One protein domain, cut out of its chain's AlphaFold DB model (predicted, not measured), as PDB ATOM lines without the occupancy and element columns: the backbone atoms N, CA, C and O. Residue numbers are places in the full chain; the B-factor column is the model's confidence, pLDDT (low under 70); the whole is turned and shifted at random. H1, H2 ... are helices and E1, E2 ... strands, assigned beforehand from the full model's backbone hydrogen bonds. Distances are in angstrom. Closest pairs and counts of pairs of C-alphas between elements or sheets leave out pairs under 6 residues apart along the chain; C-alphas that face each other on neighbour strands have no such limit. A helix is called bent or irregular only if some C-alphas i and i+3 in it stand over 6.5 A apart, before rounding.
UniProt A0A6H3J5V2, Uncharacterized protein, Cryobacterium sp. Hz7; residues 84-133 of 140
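What this domain is: This is residues 84 to 133 of the 140 residues of an uncharacterized protein of Cryobacterium sp. Hz7 (UniProt A0A6H3J5V2). A two-stranded hairpin, E1 and E2, makes one end of this small domain and the short helix H2 the other, with the short helix H1 between them, beside E2. A long winding loop, residues 99 to 115, leads from H2 back to the hairpin, and residues 130 to 133 run on past the end of E2. The printed part has 50 residues, with two named helices and two named strands in the order H1, H2, E1, E2; the sheet has the order E1 - E2 and is antiparallel. The class is mixed, helices and strands, though the named elements hold 23 of the 50 residues, under half. The whole is compact, with a radius of gyration of the C-alphas of 9.8 A, and its C-alphas span 26 by 23 by 16 A.

How they stand to each other: H1, residues 85 to 89, comes closest to E2, residues 125 to 129, at the C-alphas of Glu 85 and Thr 126, 5.0 A apart. These two elements have 5 pairs of C-alphas within 8 A, and their centres are 8.5 A apart. H1 is apart from H2, residues 93 to 98, and from E1, residues 116 to 122. H2 is also apart from E2. E1 and E2 form a hairpin of antiparallel neighbour strands, with 149 degrees between their N-to-C directions. C-alphas 117 and 128 face each other at 4.3 A. Across this pair N 118 and O 127 are within hydrogen-bond range at 2.9 A, and so are N 127 and O 119, also at 2.9 A. In H1 every O i to N i+4 pair is within hydrogen-bond range, while H2 has 0 of 2 such pairs within range and 2 of 3 O i to N i+3 pairs.

Where its parts are: H1 begins at C-alpha 85, at (232.923, 209.956, 215.677), and ends at Lys 89, 5.8 A from first to last C-alpha. H2 runs from Ala 93 to Leu 98 over 10.1 A and is irregular: C-alphas 94 and 97 are 7.8 A apart. E1 begins at C-alpha 116, at (226.891, 207.685, 205.705), and runs 15.5 A to Gly 122. E2 runs 13.1 A from Gly 125 to C-alpha 129, at (232.449, 205.795, 205.534).

The domain as a whole: The two C-alphas farthest apart are those of Gly 121 and Ala 133, at 26.8 A. The printed part has no cut. The links from H1 to H2 and from E1 to E2 are tight, and the link from H2 to E1, with 17 residues, is long. The mean pLDDT of the printed part is 84.5; residues 120 to 122 and residue 131 are under 70, low confidence in this model.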
ATOM      1  N   VAL A  84     235.716 207.817 212.296       89.12
ATOM      2  CA  VAL A  84     235.003 207.557 213.554       89.12
ATOM      3  C   VAL A  84     234.566 208.857 214.213       89.12
ATOM      4  O   VAL A  84     235.156 209.912 213.977       89.12
ATOM      5  N   GLU A  85     233.545 208.789 215.057       90.88
ATOM      6  CA  GLU A  85     232.923 209.956 215.677       90.88
ATOM      7  C   GLU A  85     233.887 210.844 216.447       90.88
ATOM      8  O   GLU A  85     233.807 212.069 216.346       90.88
ATOM      9  N   SER A  86     234.851 210.254 217.148       90.94
ATOM     10  CA  SER A  86     235.897 211.024 217.813       90.94
ATOM     11  C   SER A  86     236.695 211.900 216.836       90.94
ATOM     12  O   SER A  86     237.059 213.012 217.205       90.94
ATOM     13  N   CYS A  87     236.900 211.480 215.583       91.56
ATOM     14  CA  CYS A  87     237.629 212.265 214.587       91.56
ATOM     15  C   CYS A  87     236.873 213.521 214.146       91.56
ATOM     16  O   CYS A  87     237.494 214.570 214.015       91.56
ATOM     17  N   TRP A  88     235.561 213.457 213.907       91.25
ATOM     18  CA  TRP A  88     234.815 214.648 213.476       91.25
ATOM     19  C   TRP A  88     234.260 215.471 214.631       91.25
ATOM     20  O   TRP A  88     234.181 216.685 214.500       91.25
ATOM     21  N   LYS A  89     233.915 214.859 215.772       91.62
ATOM     22  CA  LYS A  89     233.412 215.599 216.943       91.62
ATOM     23  C   LYS A  89     234.513 216.183 217.822       91.62
ATOM     24  O   LYS A  89     234.329 217.269 218.354       91.62
ATOM     25  N   LYS A  90     235.606 215.444 218.047       91.81
ATOM     26  CA  LYS A  90     236.683 215.840 218.980       91.81
ATOM     27  C   LYS A  90     237.990 216.210 218.278       91.81
ATOM     28  O   LYS A  90     238.880 216.761 218.923       91.81
ATOM     29  N   GLY A  91     238.130 215.873 216.995       91.19
ATOM     30  CA  GLY A  91     239.272 216.286 216.186       91.19
ATOM     31  C   GLY A  91     239.360 217.804 216.056       91.19
ATOM     32  O   GLY A  91     238.374 218.511 216.260       91.19
ATOM     33  N   LYS A  92     240.542 218.309 215.703       92.88
ATOM     34  CA  LYS A  92     240.774 219.738 215.467       92.88
ATOM     35  C   LYS A  92     241.140 219.942 214.006       92.88
ATOM     36  O   LYS A  92     241.998 219.234 213.501       92.88
ATOM     37  N   ALA A  93     240.564 220.924 213.321       89.06
ATOM     38  CA  ALA A  93     240.911 221.168 211.914       89.06
ATOM     39  C   ALA A  93     242.436 221.327 211.703       89.06
ATOM     40  O   ALA A  93     242.993 220.840 210.722       89.06
ATOM     41  N   GLU A  94     243.123 221.906 212.691       89.81
ATOM     42  CA  GLU A  94     244.576 222.102 212.737       89.81
ATOM     43  C   GLU A  94     245.403 220.811 212.609       89.81
ATOM     44  O   GLU A  94     246.542 220.868 212.156       89.81
ATOM     45  N   ASN A  95     244.878 219.643 212.998       90.94
ATOM     46  CA  ASN A  95     245.594 218.364 212.909       90.94
ATOM     47  C   ASN A  95     245.020 217.415 211.844       90.94
ATOM     48  O   ASN A  95     245.353 216.228 211.822       90.94
ATOM     49  N   ALA A  96     244.222 217.938 210.906       93.12
ATOM     50  CA  ALA A  96     243.641 217.163 209.813       93.12
ATOM     51  C   ALA A  96     244.692 216.490 208.902       93.12
ATOM     52  O   ALA A  96     244.428 215.406 208.373       93.12
ATOM     53  N   LEU A  97     245.901 217.055 208.773       93.94
ATOM     54  CA  LEU A  97     247.005 216.453 208.003       93.94
ATOM     55  C   LEU A  97     247.518 215.139 208.621       93.94
ATOM     56  O   LEU A  97     248.183 214.359 207.944       93.94
ATOM     57  N   LEU A  98     247.202 214.872 209.894       93.38
ATOM     58  CA  LEU A  98     247.549 213.624 210.578       93.38
ATOM     59  C   LEU A  98     246.544 212.497 210.294       93.38
ATOM     60  O   LEU A  98     246.748 211.364 210.727       93.38
ATOM     61  N   CYS A  99     245.427 212.810 209.634       92.50
ATOM     62  CA  CYS A  99     244.315 211.889 209.463       92.50
ATOM     63  C   CYS A  99     244.671 210.733 208.521       92.50
ATOM     64  O   CYS A  99     244.984 210.951 207.353       92.50
ATOM     65  N   GLU A 100     244.532 209.502 209.022       91.06
ATOM     66  CA  GLU A 100     244.700 208.259 208.253       91.06
ATOM     67  C   GLU A 100     243.370 207.617 207.827       91.06
ATOM     68  O   GLU A 100     243.351 206.553 207.215       91.06
ATOM     69  N   CYS A 101     242.238 208.258 208.127       89.94
ATOM     70  CA  CYS A 101     240.931 207.765 207.707       89.94
ATOM     71  C   CYS A 101     240.737 207.934 206.195       89.94
ATOM     72  O   CYS A 101     241.281 208.852 205.576       89.94
ATOM     73  N   ALA A 102     239.832 207.148 205.619       88.19
ATOM     74  CA  ALA A 102     239.400 207.244 204.227       88.19
ATOM     75  C   ALA A 102     238.829 208.626 203.839       88.19
ATOM     76  O   ALA A 102     238.732 208.943 202.656       88.19
ATOM     77  N   CYS A 103     238.462 209.472 204.814       89.12
ATOM     78  CA  CYS A 103     238.025 210.849 204.562       89.12
ATOM     79  C   CYS A 103     239.175 211.825 204.260       89.12
ATOM     80  O   CYS A 103     238.901 212.982 203.942       89.12
ATOM     81  N   ALA A 104     240.439 211.393 204.373       92.12
ATOM     82  CA  ALA A 104     241.622 212.197 204.055       92.12
ATOM     83  C   ALA A 104     241.636 213.573 204.756       92.12
ATOM     84  O   ALA A 104     241.939 214.601 204.152       92.12
ATOM     85  N   GLY A 105     241.210 213.609 206.022       92.25
ATOM     86  CA  GLY A 105     241.158 214.831 206.826       92.25
ATOM     87  C   GLY A 105     239.977 215.766 206.541       92.25
ATOM     88  O   GLY A 105     239.708 216.629 207.368       92.25
ATOM     89  N   ARG A 106     239.204 215.571 205.460       90.88
ATOM     90  CA  ARG A 106     238.097 216.472 205.054       90.88
ATOM     91  C   ARG A 106     237.049 216.705 206.134       90.88
ATOM     92  O   ARG A 106     236.407 217.746 206.160       90.88
ATOM     93  N   ASN A 107     236.853 215.705 206.984       90.00
ATOM     94  CA  ASN A 107     235.843 215.723 208.031       90.00
ATOM     95  C   ASN A 107     236.428 215.865 209.440       90.00
ATOM     96  O   ASN A 107     235.708 215.718 210.424       90.00
ATOM     97  N   HIS A 108     237.743 216.039 209.560       92.31
ATOM     98  CA  HIS A 108     238.402 216.055 210.856       92.31
ATOM     99  C   HIS A 108     238.025 217.337 211.613       92.31
ATOM    100  O   HIS A 108     238.293 218.438 211.142       92.31
ATOM    101  N   GLY A 109     237.372 217.192 212.767       92.88
ATOM    102  CA  GLY A 109     236.859 218.314 213.560       92.88
ATOM    103  C   GLY A 109     235.659 219.072 212.971       92.88
ATOM    104  O   GLY A 109     235.391 220.186 213.406       92.88
ATOM    105  N   SER A 110     234.932 218.514 211.995       91.19
ATOM    106  CA  SER A 110     233.790 219.201 211.357       91.19
ATOM    107  C   SER A 110     232.524 219.291 212.224       91.19
ATOM    108  O   SER A 110     231.576 219.981 211.864       91.19
ATOM    109  N   GLY A 111     232.452 218.545 213.329       90.44
ATOM    110  CA  GLY A 111     231.257 218.391 214.161       90.44
ATOM    111  C   GLY A 111     230.184 217.458 213.578       90.44
ATOM    112  O   GLY A 111     229.268 217.069 214.301       90.44
ATOM    113  N   ALA A 112     230.315 217.030 212.318       87.38
ATOM    114  CA  ALA A 112     229.317 216.242 211.594       87.38
ATOM    115  C   ALA A 112     229.915 214.951 211.000       87.38
ATOM    116  O   ALA A 112     231.103 214.915 210.693       87.38
ATOM    117  N   PRO A 113     229.139 213.865 210.824       84.75
ATOM    118  CA  PRO A 113     229.623 212.651 210.161       84.75
ATOM    119  C   PRO A 113     229.958 212.909 208.685       84.75
ATOM    120  O   PRO A 113     229.361 213.773 208.050       84.75
ATOM    121  N   TYR A 114     230.895 212.136 208.123       76.06
ATOM    122  CA  TYR A 114     231.471 212.463 206.814       76.06
ATOM    123  C   TYR A 114     230.472 212.302 205.667       76.06
ATOM    124  O   TYR A 114     230.437 213.164 204.795       76.06
ATOM    125  N   LYS A 115     229.663 211.229 205.679       77.69
ATOM    126  CA  LYS A 115     228.503 211.038 204.783       77.69
ATOM    127  C   LYS A 115     227.479 210.054 205.337       77.69
ATOM    128  O   LYS A 115     226.404 210.457 205.759       77.69
ATOM    129  N   ILE A 116     227.808 208.760 205.312       74.94
ATOM    130  CA  ILE A 116     226.891 207.685 205.705       74.94
ATOM    131  C   ILE A 116     227.397 207.083 207.003       74.94
ATOM    132  O   ILE A 116     228.529 206.597 207.064       74.94
ATOM    133  N   THR A 117     226.548 207.093 208.022       73.88
ATOM    134  CA  THR A 117     226.760 206.302 209.229       73.88
ATOM    135  C   THR A 117     226.470 204.841 208.910       73.88
ATOM    136  O   THR A 117     225.350 204.502 208.543       73.88
ATOM    137  N   VAL A 118     227.476 203.979 209.034       76.88
ATOM    138  CA  VAL A 118     227.380 202.546 208.678       76.88
ATOM    139  C   VAL A 118     227.522 201.618 209.881       76.88
ATOM    140  O   VAL A 118     227.612 200.405 209.729       76.88
ATOM    141  N   GLY A 119     227.572 202.181 211.084       71.81
ATOM    142  CA  GLY A 119     227.589 201.420 212.322       71.81
ATOM    143  C   GLY A 119     227.621 202.332 213.539       71.81
ATOM    144  O   GLY A 119     228.182 203.429 213.494       71.81
ATOM    145  N   SER A 120     227.030 201.865 214.631       67.44
ATOM    146  CA  SER A 120     227.063 202.497 215.948       67.44
ATOM    147  C   SER A 120     227.796 201.580 216.936       67.44
ATOM    148  O   SER A 120     227.637 200.363 216.883       67.44
ATOM    149  N   GLY A 121     228.616 202.153 217.828       67.19
ATOM    150  CA  GLY A 121     229.108 201.435 219.016       67.19
ATOM    151  C   GLY A 121     230.557 200.923 219.020       67.19
ATOM    152  O   GLY A 121     230.830 199.932 219.687       67.19
ATOM    153  N   GLY A 122     231.504 201.571 218.330       69.00
ATOM    154  CA  GLY A 122     232.939 201.270 218.489       69.00
ATOM    155  C   GLY A 122     233.628 202.109 219.586       69.00
ATOM    156  O   GLY A 122     233.058 203.103 220.036       69.00
ATOM    157  N   PRO A 123     234.892 201.809 219.959       73.19
ATOM    158  CA  PRO A 123     235.680 202.615 220.910       73.19
ATOM    159  C   PRO A 123     235.829 204.097 220.510       73.19
ATOM    160  O   PRO A 123     236.053 204.959 221.355       73.19
ATOM    161  N   GLY A 124     235.693 204.399 219.213       72.50
ATOM    162  CA  GLY A 124     235.694 205.754 218.650       72.50
ATOM    163  C   GLY A 124     234.307 206.373 218.439       72.50
ATOM    164  O   GLY A 124     234.228 207.458 217.867       72.50
ATOM    165  N   GLY A 125     233.236 205.703 218.873       83.69
ATOM    166  CA  GLY A 125     231.843 206.087 218.656       83.69
ATOM    167  C   GLY A 125     231.282 205.598 217.319       83.69
ATOM    168  O   GLY A 125     231.607 204.508 216.840       83.69
ATOM    169  N   THR A 126     230.395 206.397 216.737       85.56
ATOM    170  CA  THR A 126     229.734 206.130 215.455       85.56
ATOM    171  C   THR A 126     230.744 206.022 214.309       85.56
ATOM    172  O   THR A 126     231.689 206.805 214.231       85.56
ATOM    173  N   LEU A 127     230.540 205.072 213.395       82.62
ATOM    174  CA  LEU A 127     231.382 204.868 212.217       82.62
ATOM    175  C   LEU A 127     230.722 205.485 210.987       82.62
ATOM    176  O   LEU A 127     229.573 205.168 210.674       82.62
ATOM    177  N   SER A 128     231.468 206.305 210.247       80.50
ATOM    178  CA  SER A 128     231.044 206.795 208.937       80.50
ATOM    179  C   SER A 128     232.076 206.502 207.857       80.50
ATOM    180  O   SER A 128     233.288 206.498 208.094       80.50
ATOM    181  N   VAL A 129     231.591 206.202 206.652       70.75
ATOM    182  CA  VAL A 129     232.449 205.795 205.534       70.75
ATOM    183  C   VAL A 129     232.071 206.480 204.241       70.75
ATOM    184  O   VAL A 129     230.901 206.733 203.963       70.75
ATOM    185  N   GLN A 130     233.097 206.702 203.429       72.62
ATOM    186  CA  GLN A 130     232.981 206.844 201.991       72.62
ATOM    187  C   GLN A 130     234.369 206.652 201.374       72.62
ATOM    188  O   GLN A 130     235.319 207.318 201.795       72.62
ATOM    189  N   ALA A 131     234.483 205.806 200.346       66.31
ATOM    190  CA  ALA A 131     235.650 205.847 199.472       66.31
ATOM    191  C   ALA A 131     235.743 207.254 198.869       66.31
ATOM    192  O   ALA A 131     234.780 207.754 198.281       66.31
ATOM    193  N   SER A 132     236.871 207.922 199.086       70.56
ATOM    194  CA  SER A 132     237.060 209.302 198.655       70.56
ATOM    195  C   SER A 132     238.330 209.416 197.845       70.56
ATOM    196  O   SER A 132     239.358 208.844 198.203       70.56
ATOM    197  N   ALA A 133     238.251 210.197 196.772       85.38
ATOM    198  CA  ALA A 133     239.442 210.721 196.130       85.38
ATOM    199  C   ALA A 133     240.304 211.475 197.164       85.38
ATOM    200  O   ALA A 133     239.761 211.960 198.168       85.38
TER     201      ALA A 133